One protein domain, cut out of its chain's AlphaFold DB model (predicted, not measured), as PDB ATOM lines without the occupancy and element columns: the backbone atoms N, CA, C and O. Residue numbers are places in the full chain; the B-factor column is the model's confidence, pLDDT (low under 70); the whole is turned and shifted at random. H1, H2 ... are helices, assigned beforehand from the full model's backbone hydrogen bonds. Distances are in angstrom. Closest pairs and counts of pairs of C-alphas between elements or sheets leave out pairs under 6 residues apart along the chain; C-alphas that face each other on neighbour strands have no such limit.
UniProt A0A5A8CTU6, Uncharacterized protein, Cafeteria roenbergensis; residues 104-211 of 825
ATOM      1  N   VAL A 104     -71.797 -31.313 -24.409       57.09
ATOM      2  CA  VAL A 104     -71.849 -31.587 -22.960       57.09
ATOM      3  C   VAL A 104     -72.994 -32.570 -22.674       57.09
ATOM      4  O   VAL A 104     -74.108 -32.376 -23.147       57.09
ATOM      5  N   ALA A 105     -72.723 -33.639 -21.928       67.00
ATOM      6  CA  ALA A 105     -73.731 -34.607 -21.496       67.00
ATOM      7  C   ALA A 105     -74.510 -34.097 -20.254       67.00
ATOM      8  O   ALA A 105     -74.050 -33.159 -19.597       67.00
ATOM      9  N   PRO A 106     -75.682 -34.676 -19.905       57.09
ATOM     10  CA  PRO A 106     -76.535 -34.169 -18.816       57.09
ATOM     11  C   PRO A 106     -75.887 -34.149 -17.420       57.09
ATOM     12  O   PRO A 106     -76.333 -33.417 -16.544       57.09
ATOM     13  N   ASP A 107     -74.819 -34.920 -17.221       67.69
ATOM     14  CA  ASP A 107     -73.975 -34.960 -16.020       67.69
ATOM     15  C   ASP A 107     -72.903 -33.844 -15.979       67.69
ATOM     16  O   ASP A 107     -72.058 -33.811 -15.085       67.69
ATOM     17  N   GLY A 108     -72.891 -32.948 -16.971       59.34
ATOM     18  CA  GLY A 108     -71.895 -31.888 -17.131       59.34
ATOM     19  C   GLY A 108     -70.577 -32.338 -17.773       59.34
ATOM     20  O   GLY A 108     -69.677 -31.513 -17.960       59.34
ATOM     21  N   ASN A 109     -70.421 -33.614 -18.148       69.19
ATOM     22  CA  ASN A 109     -69.189 -34.100 -18.764       69.19
ATOM     23  C   ASN A 109     -69.114 -33.774 -20.262       69.19
ATOM     24  O   ASN A 109     -70.054 -33.973 -21.025       69.19
ATOM     25  N   LEU A 110     -67.926 -33.378 -20.734       72.06
ATOM     26  CA  LEU A 110     -67.651 -33.300 -22.175       72.06
ATOM     27  C   LEU A 110     -67.788 -34.686 -22.818       72.06
ATOM     28  O   LEU A 110     -67.159 -35.644 -22.350       72.06
ATOM     29  N   THR A 111     -68.530 -34.777 -23.925       83.75
ATOM     30  CA  THR A 111     -68.724 -36.037 -24.663       83.75
ATOM     31  C   THR A 111     -67.397 -36.614 -25.172       83.75
ATOM     32  O   THR A 111     -66.418 -35.892 -25.390       83.75
ATOM     33  N   PHE A 112     -67.341 -37.925 -25.435       66.12
ATOM     34  CA  PHE A 112     -66.139 -38.575 -25.984       66.12
ATOM     35  C   PHE A 112     -65.647 -37.907 -27.284       66.12
ATOM     36  O   PHE A 112     -64.441 -37.732 -27.489       66.12
ATOM     37  N   GLN A 113     -66.569 -37.447 -28.138       65.25
ATOM     38  CA  GLN A 113     -66.214 -36.689 -29.337       65.25
ATOM     39  C   GLN A 113     -65.605 -35.320 -29.011       65.25
ATOM     40  O   GLN A 113     -64.581 -34.975 -29.605       65.25
ATOM     41  N   ALA A 114     -66.166 -34.565 -28.060       68.75
ATOM     42  CA  ALA A 114     -65.596 -33.295 -27.608       68.75
ATOM     43  C   ALA A 114     -64.188 -33.492 -27.008       68.75
ATOM     44  O   ALA A 114     -63.246 -32.794 -27.400       68.75
ATOM     45  N   ARG A 115     -63.991 -34.524 -26.170       66.00
ATOM     46  CA  ARG A 115     -62.670 -34.936 -25.645       66.00
ATOM     47  C   ARG A 115     -61.680 -35.231 -26.786       66.00
ATOM     48  O   ARG A 115     -60.586 -34.664 -26.815       66.00
ATOM     49  N   ARG A 116     -62.077 -36.028 -27.791       62.81
ATOM     50  CA  ARG A 116     -61.249 -36.385 -28.969       62.81
ATOM     51  C   ARG A 116     -61.015 -35.218 -29.945       62.81
ATOM     52  O   ARG A 116     -60.089 -35.280 -30.758       62.81
ATOM     53  N   ARG A 117     -61.817 -34.149 -29.900       68.75
ATOM     54  CA  ARG A 117     -61.576 -32.881 -30.620       68.75
ATOM     55  C   ARG A 117     -60.574 -32.010 -29.847       68.75
ATOM     56  O   ARG A 117     -59.536 -31.659 -30.409       68.75
ATOM     57  N   ARG A 118     -60.793 -31.781 -28.544       62.41
ATOM     58  CA  ARG A 118     -59.873 -31.061 -27.634       62.41
ATOM     59  C   ARG A 118     -58.455 -31.649 -27.665       62.41
ATOM     60  O   ARG A 118     -57.494 -30.921 -27.892       62.41
ATOM     61  N   ALA A 119     -58.328 -32.973 -27.558       51.22
ATOM     62  CA  ALA A 119     -57.045 -33.685 -27.590       51.22
ATOM     63  C   ALA A 119     -56.342 -33.707 -28.967       51.22
ATOM     64  O   ALA A 119     -55.180 -34.109 -29.044       51.22
ATOM     65  N   ARG A 120     -57.016 -33.294 -30.054       57.06
ATOM     66  CA  ARG A 120     -56.402 -33.068 -31.379       57.06
ATOM     67  C   ARG A 120     -56.025 -31.603 -31.608       57.06
ATOM     68  O   ARG A 120     -55.040 -31.351 -32.292       57.06
ATOM     69  N   TRP A 121     -56.754 -30.661 -31.012       64.56
ATOM     70  CA  TRP A 121     -56.398 -29.238 -31.017       64.56
ATOM     71  C   TRP A 121     -55.154 -28.962 -30.159       64.56
ATOM     72  O   TRP A 121     -54.210 -28.351 -30.646       64.56
ATOM     73  N   LEU A 122     -55.086 -29.517 -28.941       51.09
ATOM     74  CA  LEU A 122     -53.926 -29.361 -28.047       51.09
ATOM     75  C   LEU A 122     -52.606 -29.878 -28.656       51.09
ATOM     76  O   LEU A 122     -51.555 -29.326 -28.371       51.09
ATOM     77  N   ARG A 123     -52.650 -30.877 -29.553       48.69
ATOM     78  CA  ARG A 123     -51.465 -31.374 -30.289       48.69
ATOM     79  C   ARG A 123     -51.055 -30.507 -31.490       48.69
ATOM     80  O   ARG A 123     -50.084 -30.838 -32.161       48.69
ATOM     81  N   ARG A 124     -51.812 -29.453 -31.812       47.41
ATOM     82  CA  ARG A 124     -51.546 -28.528 -32.931       47.41
ATOM     83  C   ARG A 124     -51.169 -27.115 -32.481       47.41
ATOM     84  O   ARG A 124     -50.740 -26.328 -33.316       47.41
ATOM     85  N   VAL A 125     -51.322 -26.788 -31.198       49.12
ATOM     86  CA  VAL A 125     -50.937 -25.486 -30.638       49.12
ATOM     87  C   VAL A 125     -49.546 -25.598 -30.023       49.12
ATOM     88  O   VAL A 125     -49.363 -26.255 -29.004       49.12
ATOM     89  N   SER A 126     -48.561 -24.937 -30.628       42.22
ATOM     90  CA  SER A 126     -47.223 -24.782 -30.053       42.22
ATOM     91  C   SER A 126     -47.266 -23.788 -28.887       42.22
ATOM     92  O   SER A 126     -47.264 -22.572 -29.097       42.22
ATOM     93  N   VAL A 127     -47.317 -24.296 -27.654       56.75
ATOM     94  CA  VAL A 127     -47.371 -23.479 -26.431       56.75
ATOM     95  C   VAL A 127     -45.987 -22.889 -26.126       56.75
ATOM     96  O   VAL A 127     -45.235 -23.405 -25.307       56.75
ATOM     97  N   GLY A 128     -45.628 -21.806 -26.820       69.88
ATOM     98  CA  GLY A 128     -44.389 -21.064 -26.549       69.88
ATOM     99  C   GLY A 128     -44.403 -20.380 -25.167       69.88
ATOM    100  O   GLY A 128     -45.492 -20.083 -24.667       69.88
ATOM    101  N   PRO A 129     -43.235 -20.060 -24.565       53.12
ATOM    102  CA  PRO A 129     -43.124 -19.606 -23.169       53.12
ATOM    103  C   PRO A 129     -44.034 -18.434 -22.765       53.12
ATOM    104  O   PRO A 129     -44.572 -18.428 -21.658       53.12
ATOM    105  N   GLY A 130     -44.285 -17.486 -23.677       63.44
ATOM    106  CA  GLY A 130     -45.199 -16.362 -23.440       63.44
ATOM    107  C   GLY A 130     -46.645 -16.777 -23.123       63.44
ATOM    108  O   GLY A 130     -47.322 -16.086 -22.370       63.44
ATOM    109  N   HIS A 131     -47.113 -17.939 -23.598       72.38
ATOM    110  CA  HIS A 131     -48.431 -18.471 -23.223       72.38
ATOM    111  C   HIS A 131     -48.469 -18.946 -21.765       72.38
ATOM    112  O   HIS A 131     -49.487 -18.790 -21.097       72.38
ATOM    113  N   ILE A 132     -47.363 -19.499 -21.252       62.38
ATOM    114  CA  ILE A 132     -47.253 -19.906 -19.844       62.38
ATOM    115  C   ILE A 132     -47.235 -18.655 -18.957       62.38
ATOM    116  O   ILE A 132     -47.963 -18.594 -17.969       62.38
ATOM    117  N   GLN A 133     -46.484 -17.621 -19.352       63.34
ATOM    118  CA  GLN A 133     -46.481 -16.327 -18.662       63.34
ATOM    119  C   GLN A 133     -47.869 -15.661 -18.672       63.34
ATOM    120  O   GLN A 133     -48.324 -15.208 -17.625       63.34
ATOM    121  N   ALA A 134     -48.582 -15.675 -19.804       67.69
ATOM    122  CA  ALA A 134     -49.944 -15.146 -19.905       67.69
ATOM    123  C   ALA A 134     -50.952 -15.903 -19.018       67.69
ATOM    124  O   ALA A 134     -51.794 -15.276 -18.379       67.69
ATOM    125  N   LEU A 135     -50.849 -17.236 -18.920       67.81
ATOM    126  CA  LEU A 135     -51.687 -18.038 -18.017       67.81
ATOM    127  C   LEU A 135     -51.397 -17.743 -16.537       67.81
ATOM    128  O   LEU A 135     -52.331 -17.640 -15.745       67.81
ATOM    129  N   VAL A 136     -50.126 -17.553 -16.164       68.81
ATOM    130  CA  VAL A 136     -49.732 -17.160 -14.798       68.81
ATOM    131  C   VAL A 136     -50.182 -15.729 -14.472       68.81
ATOM    132  O   VAL A 136     -50.605 -15.470 -13.347       68.81
ATOM    133  N   ALA A 137     -50.150 -14.808 -15.439       73.00
ATOM    134  CA  ALA A 137     -50.679 -13.454 -15.274       73.00
ATOM    135  C   ALA A 137     -52.207 -13.456 -15.080       73.00
ATOM    136  O   ALA A 137     -52.699 -12.841 -14.138       73.00
ATOM    137  N   LEU A 138     -52.946 -14.214 -15.900       70.62
ATOM    138  CA  LEU A 138     -54.398 -14.397 -15.758       70.62
ATOM    139  C   LEU A 138     -54.779 -15.018 -14.409       70.62
ATOM    140  O   LEU A 138     -55.698 -14.527 -13.758       70.62
ATOM    141  N   GLN A 139     -54.050 -16.046 -13.956       77.06
ATOM    142  CA  GLN A 139     -54.260 -16.622 -12.625       77.06
ATOM    143  C   GLN A 139     -54.072 -15.561 -11.528       77.06
ATOM    144  O   GLN A 139     -54.920 -15.442 -10.649       77.06
ATOM    145  N   ARG A 140     -53.010 -14.749 -11.608       72.75
ATOM    146  CA  ARG A 140     -52.724 -13.679 -10.638       72.75
ATOM    147  C   ARG A 140     -53.716 -12.510 -10.681       72.75
ATOM    148  O   ARG A 140     -53.821 -11.815  -9.676       72.75
ATOM    149  N   SER A 141     -54.420 -12.283 -11.793       76.06
ATOM    150  CA  SER A 141     -55.527 -11.313 -11.866       76.06
ATOM    151  C   SER A 141     -56.757 -11.857 -11.143       76.06
ATOM    152  O   SER A 141     -57.219 -11.261 -10.173       76.06
ATOM    153  N   ALA A 142     -57.190 -13.071 -11.501       66.62
ATOM    154  CA  ALA A 142     -58.338 -13.726 -10.876       66.62
ATOM    155  C   ALA A 142     -58.142 -13.981  -9.365       66.62
ATOM    156  O   ALA A 142     -59.100 -13.943  -8.600       66.62
ATOM    157  N   GLU A 143     -56.905 -14.214  -8.911       69.19
ATOM    158  CA  GLU A 143     -56.563 -14.325  -7.482       69.19
ATOM    159  C   GLU A 143     -56.632 -12.988  -6.719       69.19
ATOM    160  O   GLU A 143     -56.786 -13.015  -5.498       69.19
ATOM    161  N   ARG A 144     -56.551 -11.835  -7.404       76.12
ATOM    162  CA  ARG A 144     -56.810 -10.504  -6.820       76.12
ATOM    163  C   ARG A 144     -58.305 -10.217  -6.806       76.12
ATOM    164  O   ARG A 144     -58.872 -10.086  -5.733       76.12
ATOM    165  N   GLU A 145     -58.957 -10.299  -7.963       71.88
ATOM    166  CA  GLU A 145     -60.404 -10.081  -8.116       71.88
ATOM    167  C   GLU A 145     -61.229 -10.937  -7.129       71.88
ATOM    168  O   GLU A 145     -62.161 -10.446  -6.497       71.88
ATOM    169  N   ALA A 146     -60.850 -12.204  -6.909       68.12
ATOM    170  CA  ALA A 146     -61.513 -13.085  -5.943       68.12
ATOM    171  C   ALA A 146     -61.161 -12.815  -4.464       68.12
ATOM    172  O   ALA A 146     -61.896 -13.263  -3.580       68.12
ATOM    173  N   LYS A 147     -60.049 -12.123  -4.183       71.94
ATOM    174  CA  LYS A 147     -59.702 -11.624  -2.843       71.94
ATOM    175  C   LYS A 147     -60.498 -10.357  -2.539       71.94
ATOM    176  O   LYS A 147     -61.106 -10.274  -1.478       71.94
ATOM    177  N   ASP A 148     -60.533  -9.429  -3.489       81.25
ATOM    178  CA  ASP A 148     -61.198  -8.131  -3.368       81.25
ATOM    179  C   ASP A 148     -62.731  -8.302  -3.295       81.25
ATOM    180  O   ASP A 148     -63.405  -7.589  -2.558       81.25
ATOM    181  N   ALA A 149     -63.278  -9.337  -3.948       77.19
ATOM    182  CA  ALA A 149     -64.675  -9.768  -3.812       77.19
ATOM    183  C   ALA A 149     -64.971 -10.656  -2.576       77.19
ATOM    184  O   ALA A 149     -66.072 -11.189  -2.457       77.19
ATOM    185  N   GLY A 150     -64.001 -10.908  -1.687       71.50
ATOM    186  CA  GLY A 150     -64.190 -11.700  -0.458       71.50
ATOM    187  C   GLY A 150     -64.425 -13.213  -0.639       71.50
ATOM    188  O   GLY A 150     -64.532 -13.942   0.348       71.50
ATOM    189  N   LEU A 151     -64.448 -13.737  -1.870       74.62
ATOM    190  CA  LEU A 151     -64.782 -15.134  -2.218       74.62
ATOM    191  C   LEU A 151     -63.626 -16.132  -1.961       74.62
ATOM    192  O   LEU A 151     -63.385 -17.078  -2.723       74.62
ATOM    193  N   HIS A 152     -62.892 -15.918  -0.868       62.12
ATOM    194  CA  HIS A 152     -61.509 -16.363  -0.703       62.12
ATOM    195  C   HIS A 152     -61.326 -17.889  -0.550       62.12
ATOM    196  O   HIS A 152     -60.216 -18.398  -0.742       62.12
ATOM    197  N   THR A 153     -62.390 -18.633  -0.237       52.12
ATOM    198  CA  THR A 153     -62.389 -20.099  -0.073       52.12
ATOM    199  C   THR A 153     -62.877 -20.829  -1.330       52.12
ATOM    200  O   THR A 153     -62.158 -21.666  -1.880       52.12
ATOM    201  N   ALA A 154     -64.068 -20.485  -1.832       46.41
ATOM    202  CA  ALA A 154     -64.737 -21.199  -2.923       46.41
ATOM    203  C   ALA A 154     -63.994 -21.101  -4.271       46.41
ATOM    204  O   ALA A 154     -63.799 -22.110  -4.957       46.41
ATOM    205  N   VAL A 155     -63.522 -19.904  -4.647       51.66
ATOM    206  CA  VAL A 155     -62.788 -19.705  -5.913       51.66
ATOM    207  C   VAL A 155     -61.407 -20.362  -5.849       51.66
ATOM    208  O   VAL A 155     -60.980 -21.019  -6.803       51.66
ATOM    209  N   LYS A 156     -60.740 -20.259  -4.691       56.16
ATOM    210  CA  LYS A 156     -59.370 -20.736  -4.446       56.16
ATOM    211  C   LYS A 156     -59.212 -22.248  -4.637       56.16
ATOM    212  O   LYS A 156     -58.144 -22.688  -5.052       56.16
ATOM    213  N   TYR A 157     -60.263 -23.040  -4.412       49.09
ATOM    214  CA  TYR A 157     -60.255 -24.474  -4.724       49.09
ATOM    215  C   TYR A 157     -60.468 -24.727  -6.229       49.09
ATOM    216  O   TYR A 157     -59.660 -25.387  -6.889       49.09
ATOM    217  N   LYS A 158     -61.527 -24.145  -6.814       53.34
ATOM    218  CA  LYS A 158     -61.971 -24.458  -8.186       53.34
ATOM    219  C   LYS A 158     -61.026 -23.922  -9.271       53.34
ATOM    220  O   LYS A 158     -60.768 -24.623 -10.248       53.34
ATOM    221  N   HIS A 159     -60.468 -22.719  -9.111       55.38
ATOM    222  CA  HIS A 159     -59.495 -22.164 -10.066       55.38
ATOM    223  C   HIS A 159     -58.105 -22.805  -9.948       55.38
ATOM    224  O   HIS A 159     -57.497 -23.103 -10.977       55.38
ATOM    225  N   ARG A 160     -57.622 -23.105  -8.731       57.53
ATOM    226  CA  ARG A 160     -56.294 -23.714  -8.515       57.53
ATOM    227  C   ARG A 160     -56.160 -25.087  -9.181       57.53
ATOM    228  O   ARG A 160     -55.112 -25.376  -9.756       57.53
ATOM    229  N   HIS A 161     -57.215 -25.908  -9.172       58.47
ATOM    230  CA  HIS A 161     -57.221 -27.180  -9.905       58.47
ATOM    231  C   HIS A 161     -57.256 -26.983 -11.429       58.47
ATOM    232  O   HIS A 161     -56.453 -27.592 -12.139       58.47
ATOM    233  N   LEU A 162     -58.137 -26.118 -11.946       58.53
ATOM    234  CA  LEU A 162     -58.326 -25.943 -13.394       58.53
ATOM    235  C   LEU A 162     -57.136 -25.249 -14.079       58.53
ATOM    236  O   LEU A 162     -56.627 -25.756 -15.082       58.53
ATOM    237  N   LEU A 163     -56.661 -24.124 -13.534       62.28
ATOM    238  CA  LEU A 163     -55.511 -23.392 -14.080       62.28
ATOM    239  C   LEU A 163     -54.195 -24.114 -13.773       62.28
ATOM    240  O   LEU A 163     -53.364 -24.266 -14.667       62.28
ATOM    241  N   GLY A 164     -54.037 -24.668 -12.565       70.25
ATOM    242  CA  GLY A 164     -52.870 -25.480 -12.213       70.25
ATOM    243  C   GLY A 164     -52.710 -26.710 -13.114       70.25
ATOM    244  O   GLY A 164     -51.602 -26.996 -13.566       70.25
ATOM    245  N   GLY A 165     -53.807 -27.399 -13.449       70.56
ATOM    246  CA  GLY A 165     -53.793 -28.505 -14.410       70.56
ATOM    247  C   GLY A 165     -53.395 -28.067 -15.826       70.56
ATOM    248  O   GLY A 165     -52.631 -28.766 -16.493       70.56
ATOM    249  N   ALA A 166     -53.848 -26.889 -16.271       60.66
ATOM    250  CA  ALA A 166     -53.467 -26.321 -17.564       60.66
ATOM    251  C   ALA A 166     -51.976 -25.934 -17.619       60.66
ATOM    252  O   ALA A 166     -51.297 -26.293 -18.581       60.66
ATOM    253  N   VAL A 167     -51.449 -25.272 -16.582       62.75
ATOM    254  CA  VAL A 167     -50.028 -24.883 -16.504       62.75
ATOM    255  C   VAL A 167     -49.114 -26.109 -16.404       62.75
ATOM    256  O   VAL A 167     -48.110 -26.162 -17.112       62.75
ATOM    257  N   ARG A 168     -49.472 -27.134 -15.613       63.91
ATOM    258  CA  ARG A 168     -48.715 -28.403 -15.566       63.91
ATOM    259  C   ARG A 168     -48.711 -29.116 -16.921       63.91
ATOM    260  O   ARG A 168     -47.649 -29.507 -17.394       63.91
ATOM    261  N   SER A 169     -49.866 -29.197 -17.589       61.06
ATOM    262  CA  SER A 169     -49.977 -29.797 -18.929       61.06
ATOM    263  C   SER A 169     -49.158 -29.042 -19.984       61.06
ATOM    264  O   SER A 169     -48.541 -29.661 -20.848       61.06
ATOM    265  N   ALA A 170     -49.134 -27.706 -19.918       59.50
ATOM    266  CA  ALA A 170     -48.322 -26.867 -20.797       59.50
ATOM    267  C   ALA A 170     -46.815 -27.059 -20.560       59.50
ATOM    268  O   ALA A 170     -46.051 -27.092 -21.522       59.50
ATOM    269  N   ARG A 171     -46.397 -27.221 -19.296       61.97
ATOM    270  CA  ARG A 171     -44.998 -27.470 -18.929       61.97
ATOM    271  C   ARG A 171     -44.521 -28.838 -19.419       61.97
ATOM    272  O   ARG A 171     -43.589 -28.878 -20.209       61.97
ATOM    273  N   ALA A 172     -45.243 -29.916 -19.104       61.78
ATOM    274  CA  ALA A 172     -44.910 -31.261 -19.584       61.78
ATOM    275  C   ALA A 172     -44.849 -31.349 -21.127       61.78
ATOM    276  O   ALA A 172     -43.987 -32.023 -21.687       61.78
ATOM    277  N   ALA A 173     -45.723 -30.622 -21.836       59.50
ATOM    278  CA  ALA A 173     -45.672 -30.529 -23.297       59.50
ATOM    279  C   ALA A 173     -44.428 -29.778 -23.822       59.50
ATOM    280  O   ALA A 173     -43.932 -30.112 -24.899       59.50
ATOM    281  N   ALA A 174     -43.919 -28.789 -23.081       63.69
ATOM    282  CA  ALA A 174     -42.666 -28.106 -23.396       63.69
ATOM    283  C   ALA A 174     -41.448 -28.993 -23.090       63.69
ATOM    284  O   ALA A 174     -40.554 -29.097 -23.928       63.69
ATOM    285  N   ASP A 175     -41.444 -29.694 -21.956       63.38
ATOM    286  CA  ASP A 175     -40.348 -30.582 -21.554       63.38
ATOM    287  C   ASP A 175     -40.150 -31.707 -22.595       63.38
ATOM    288  O   ASP A 175     -39.055 -31.859 -23.143       63.38
ATOM    289  N   VAL A 176     -41.234 -32.385 -23.011       70.75
ATOM    290  CA  VAL A 176     -41.219 -33.392 -24.098       70.75
ATOM    291  C   VAL A 176     -40.759 -32.803 -25.440       70.75
ATOM    292  O   VAL A 176     -40.078 -33.477 -26.220       70.75
ATOM    293  N   ALA A 177     -41.091 -31.540 -25.733       70.06
ATOM    294  CA  ALA A 177     -40.584 -30.872 -26.930       70.06
ATOM    295  C   ALA A 177     -39.059 -30.663 -26.858       70.06
ATOM    296  O   ALA A 177     -38.373 -30.923 -27.849       70.06
ATOM    297  N   THR A 178     -38.513 -30.273 -25.698       79.44
ATOM    298  CA  THR A 178     -37.057 -30.108 -25.530       79.44
ATOM    299  C   THR A 178     -36.295 -31.431 -25.609       79.44
ATOM    300  O   THR A 178     -35.233 -31.471 -26.230       79.44
ATOM    301  N   GLU A 179     -36.840 -32.537 -25.087       71.06
ATOM    302  CA  GLU A 179     -36.210 -33.862 -25.199       71.06
ATOM    303  C   GLU A 179     -36.092 -34.302 -26.669       71.06
ATOM    304  O   GLU A 179     -35.028 -34.718 -27.137       71.06
ATOM    305  N   GLU A 180     -37.163 -34.137 -27.449       79.44
ATOM    306  CA  GLU A 180     -37.161 -34.453 -28.876       79.44
ATOM    307  C   GLU A 180     -36.243 -33.506 -29.683       79.44
ATOM    308  O   GLU A 180     -35.610 -33.935 -30.656       79.44
ATOM    309  N   GLU A 181     -36.080 -32.243 -29.276       78.81
ATOM    310  CA  GLU A 181     -35.077 -31.345 -29.862       78.81
ATOM    311  C   GLU A 181     -33.635 -31.734 -29.516       78.81
ATOM    312  O   GLU A 181     -32.781 -31.724 -30.414       78.81
ATOM    313  N   LEU A 182     -33.362 -32.164 -28.280       68.50
ATOM    314  CA  LEU A 182     -32.074 -32.732 -27.870       68.50
ATOM    315  C   LEU A 182     -31.771 -34.020 -28.651       68.50
ATOM    316  O   LEU A 182     -30.676 -34.170 -29.202       68.50
ATOM    317  N   ARG A 183     -32.759 -34.904 -28.836       82.56
ATOM    318  CA  ARG A 183     -32.630 -36.113 -29.669       82.56
ATOM    319  C   ARG A 183     -32.322 -35.770 -31.133       82.56
ATOM    320  O   ARG A 183     -31.496 -36.429 -31.774       82.56
ATOM    321  N   ARG A 184     -32.926 -34.706 -31.678       87.12
ATOM    322  CA  ARG A 184     -32.599 -34.162 -33.014       87.12
ATOM    323  C   ARG A 184     -31.217 -33.503 -33.049       87.12
ATOM    324  O   ARG A 184     -30.535 -33.585 -34.071       87.12
ATOM    325  N   ALA A 185     -30.774 -32.846 -31.978       76.75
ATOM    326  CA  ALA A 185     -29.426 -32.290 -31.859       76.75
ATOM    327  C   ALA A 185     -28.363 -33.402 -31.859       76.75
ATOM    328  O   ALA A 185     -27.444 -33.347 -32.675       76.75
ATOM    329  N   GLY A 186     -28.554 -34.470 -31.076       83.69
ATOM    330  CA  GLY A 186     -27.686 -35.653 -31.069       83.69
ATOM    331  C   GLY A 186     -27.566 -36.316 -32.447       83.69
ATOM    332  O   GLY A 186     -26.458 -36.551 -32.928       83.69
ATOM    333  N   LYS A 187     -28.686 -36.509 -33.161       83.56
ATOM    334  CA  LYS A 187     -28.675 -37.014 -34.552       83.56
ATOM    335  C   LYS A 187     -27.892 -36.102 -35.513       83.56
ATOM    336  O   LYS A 187     -27.177 -36.599 -36.384       83.56
ATOM    337  N   ARG A 188     -27.985 -34.775 -35.352       89.00
ATOM    338  CA  ARG A 188     -27.213 -33.792 -36.142       89.00
ATOM    339  C   ARG A 188     -25.717 -33.820 -35.796       89.00
ATOM    340  O   ARG A 188     -24.897 -33.767 -36.711       89.00
ATOM    341  N   ALA A 189     -25.356 -33.974 -34.522       76.12
ATOM    342  CA  ALA A 189     -23.969 -34.121 -34.076       76.12
ATOM    343  C   ALA A 189     -23.326 -35.412 -34.616       76.12
ATOM    344  O   ALA A 189     -22.263 -35.353 -35.231       76.12
ATOM    345  N   ALA A 190     -24.015 -36.554 -34.505       77.25
ATOM    346  CA  ALA A 190     -23.551 -37.832 -35.046       77.25
ATOM    347  C   ALA A 190     -23.374 -37.799 -36.579       77.25
ATOM    348  O   ALA A 190     -22.422 -38.375 -37.109       77.25
ATOM    349  N   ARG A 191     -24.247 -37.084 -37.311       89.81
ATOM    350  CA  ARG A 191     -24.059 -36.845 -38.753       89.81
ATOM    351  C   ARG A 191     -22.787 -36.035 -39.028       89.81
ATOM    352  O   ARG A 191     -21.998 -36.459 -39.867       89.81
ATOM    353  N   ARG A 192     -22.556 -34.934 -38.300       87.62
ATOM    354  CA  ARG A 192     -21.337 -34.112 -38.435       87.62
ATOM    355  C   ARG A 192     -20.062 -34.901 -38.119       87.62
ATOM    356  O   ARG A 192     -19.092 -34.775 -38.851       87.62
ATOM    357  N   GLN A 193     -20.063 -35.761 -37.098       82.38
ATOM    358  CA  GLN A 193     -18.915 -36.626 -36.785       82.38
ATOM    359  C   GLN A 193     -18.587 -37.597 -37.933       82.38
ATOM    360  O   GLN A 193     -17.428 -37.712 -38.324       82.38
ATOM    361  N   ARG A 194     -19.601 -38.240 -38.534       89.31
ATOM    362  CA  ARG A 194     -19.423 -39.102 -39.724       89.31
ATOM    363  C   ARG A 194     -18.930 -38.323 -40.950       89.31
ATOM    364  O   ARG A 194     -18.225 -38.874 -41.789       89.31
ATOM    365  N   GLU A 195     -19.313 -37.057 -41.068       91.75
ATOM    366  CA  GLU A 195     -18.896 -36.162 -42.152       91.75
ATOM    367  C   GLU A 195     -17.434 -35.717 -41.986       91.75
ATOM    368  O   GLU A 195     -16.659 -35.826 -42.933       91.75
ATOM    369  N   VAL A 196     -17.015 -35.356 -40.765       88.94
ATOM    370  CA  VAL A 196     -15.606 -35.085 -40.419       88.94
ATOM    371  C   VAL A 196     -14.728 -36.319 -40.641       88.94
ATOM    372  O   VAL A 196     -13.672 -36.195 -41.257       88.94
ATOM    373  N   ALA A 197     -15.169 -37.513 -40.226       86.88
ATOM    374  CA  ALA A 197     -14.427 -38.755 -40.462       86.88
ATOM    375  C   ALA A 197     -14.143 -38.982 -41.961       86.88
ATOM    376  O   ALA A 197     -12.996 -39.199 -42.344       86.88
ATOM    377  N   ARG A 198     -15.156 -38.804 -42.821       92.31
ATOM    378  CA  ARG A 198     -15.016 -38.902 -44.287       92.31
ATOM    379  C   ARG A 198     -14.093 -37.840 -44.888       92.31
ATOM    380  O   ARG A 198     -13.464 -38.096 -45.912       92.31
ATOM    381  N   VAL A 199     -14.016 -36.643 -44.299       92.44
ATOM    382  CA  VAL A 199     -13.053 -35.611 -44.724       92.44
ATOM    383  C   VAL A 199     -11.627 -36.032 -44.361       92.44
ATOM    384  O   VAL A 199     -10.756 -35.969 -45.224       92.44
ATOM    385  N   VAL A 200     -11.405 -36.552 -43.151       91.06
ATOM    386  CA  VAL A 200     -10.091 -37.060 -42.711       91.06
ATOM    387  C   VAL A 200      -9.640 -38.266 -43.546       91.06
ATOM    388  O   VAL A 200      -8.476 -38.339 -43.929       91.06
ATOM    389  N   GLU A 201     -10.542 -39.190 -43.889       89.38
ATOM    390  CA  GLU A 201     -10.247 -40.303 -44.807       89.38
ATOM    391  C   GLU A 201      -9.841 -39.806 -46.201       89.38
ATOM    392  O   GLU A 201      -8.850 -40.275 -46.759       89.38
ATOM    393  N   ARG A 202     -10.560 -38.816 -46.750       92.25
ATOM    394  CA  ARG A 202     -10.228 -38.205 -48.048       92.25
ATOM    395  C   ARG A 202      -8.896 -37.457 -48.024       92.25
ATOM    396  O   ARG A 202      -8.158 -37.547 -48.999       92.25
ATOM    397  N   GLN A 203      -8.572 -36.764 -46.932       91.81
ATOM    398  CA  GLN A 203      -7.268 -36.121 -46.756       91.81
ATOM    399  C   GLN A 203      -6.147 -37.164 -46.718       91.81
ATOM    400  O   GLN A 203      -5.233 -37.076 -47.529       91.81
ATOM    401  N   LYS A 204      -6.274 -38.217 -45.903       88.56
ATOM    402  CA  LYS A 204      -5.290 -39.314 -45.851       88.56
ATOM    403  C   LYS A 204      -5.125 -40.037 -47.190       88.56
ATOM    404  O   LYS A 204      -4.011 -40.398 -47.556       88.56
ATOM    405  N   ALA A 205      -6.208 -40.230 -47.945       86.25
ATOM    406  CA  ALA A 205      -6.145 -40.806 -49.288       86.25
ATOM    407  C   ALA A 205      -5.417 -39.884 -50.286       86.25
ATOM    408  O   ALA A 205      -4.625 -40.365 -51.095       86.25
ATOM    409  N   ALA A 206      -5.633 -38.566 -50.206       90.62
ATOM    410  CA  ALA A 206      -4.928 -37.583 -51.028       90.62
ATOM    411  C   ALA A 206      -3.440 -37.451 -50.642       90.62
ATOM    412  O   ALA A 206      -2.589 -37.364 -51.521       90.62
ATOM    413  N   GLU A 207      -3.113 -37.497 -49.349       89.56
ATOM    414  CA  GLU A 207      -1.737 -37.523 -48.833       89.56
ATOM    415  C   GLU A 207      -0.989 -38.783 -49.289       89.56
ATOM    416  O   GLU A 207       0.149 -38.687 -49.750       89.56
ATOM    417  N   LEU A 208      -1.645 -39.950 -49.238       85.88
ATOM    418  CA  LEU A 208      -1.106 -41.214 -49.745       85.88
ATOM    419  C   LEU A 208      -0.852 -41.150 -51.259       85.88
ATOM    420  O   LEU A 208       0.235 -41.505 -51.710       85.88
ATOM    421  N   ALA A 209      -1.818 -40.650 -52.036       87.25
ATOM    422  CA  ALA A 209      -1.666 -40.468 -53.479       87.25
ATOM    423  C   ALA A 209      -0.538 -39.476 -53.821       87.25
ATOM    424  O   ALA A 209       0.237 -39.717 -54.744       87.25
ATOM    425  N   ALA A 210      -0.387 -38.398 -53.044       88.94
ATOM    426  CA  ALA A 210       0.700 -37.436 -53.206       88.94
ATOM    427  C   ALA A 210       2.077 -38.014 -52.824       88.94
ATOM    428  O   ALA A 210       3.072 -37.651 -53.445       88.94
ATOM    429  N   ALA A 211       2.155 -38.919 -51.842       86.50
ATOM    430  CA  ALA A 211       3.384 -39.647 -51.512       86.50
ATOM    431  C   ALA A 211       3.762 -40.660 -52.606       86.50
ATOM    432  O   ALA A 211       4.919 -40.721 -53.022       86.50
TER     433      ALA A 211
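AT A GLANCE: This is residues 104 to 211 of the 825 residues of an uncharacterized protein of Cafeteria roenbergensis (UniProt A0A5A8CTU6). One very long helix, H3, makes the longest axis, and the shorter H2 folds back along its first part as a helical hairpin, while residues 178 to 211 of H3 stick out as a long bare arm. A short helix, H1, lies off to one side of this hairpin, away from both other helices. The printed part has 108 residues with three named helices in the order H1, H2, H3 and no named strand; the class is all helix. It is extended, with a radius of gyration of the C-alphas of 26.0 A, and spans 89 by 35 by 15 A.

IN THESE COORDINATES: H3, residues 154 to 211, is 85.7 A long from C-alpha 154 at (-64.737, -21.199, -2.923) to C-alpha 211 at (3.384, -39.647, -51.512). H2, residues 129 to 148, is 29.2 A long. H1, residues 112 to 121, measures 14.4 A and begins with C-alpha 112 at (-66.139, -38.575, -25.984).

HOW THE PARTS SIT: H3 touches H2 with residues 155 to 171 alone; their closest C-alphas, those of Ile 132 and Val 167, are 6.6 A apart. The two form a helical hairpin, running opposite ways at a shallow tilt of 15 degrees. H1 is apart from H3 and from H2. The O i to N i+4 pairs within hydrogen-bond range are 52 of 54 in H3, 14 of 16 in H2 and 5 of 6 in H1.

THE WHOLE: The C-alphas farthest apart, those of Gly 150 and Ala 211, are 89.2 A apart. Without residues 178 to 211, which stand free, the body spans 38 by 37 by 13 A. The printed part has no cut; the link from H2 to H3 is tight and that from H1 to H2 is short. The mean pLDDT of the printed part is 70.5, and 56 residues are under 70, among them residues 112 to 130 and 152 to 163.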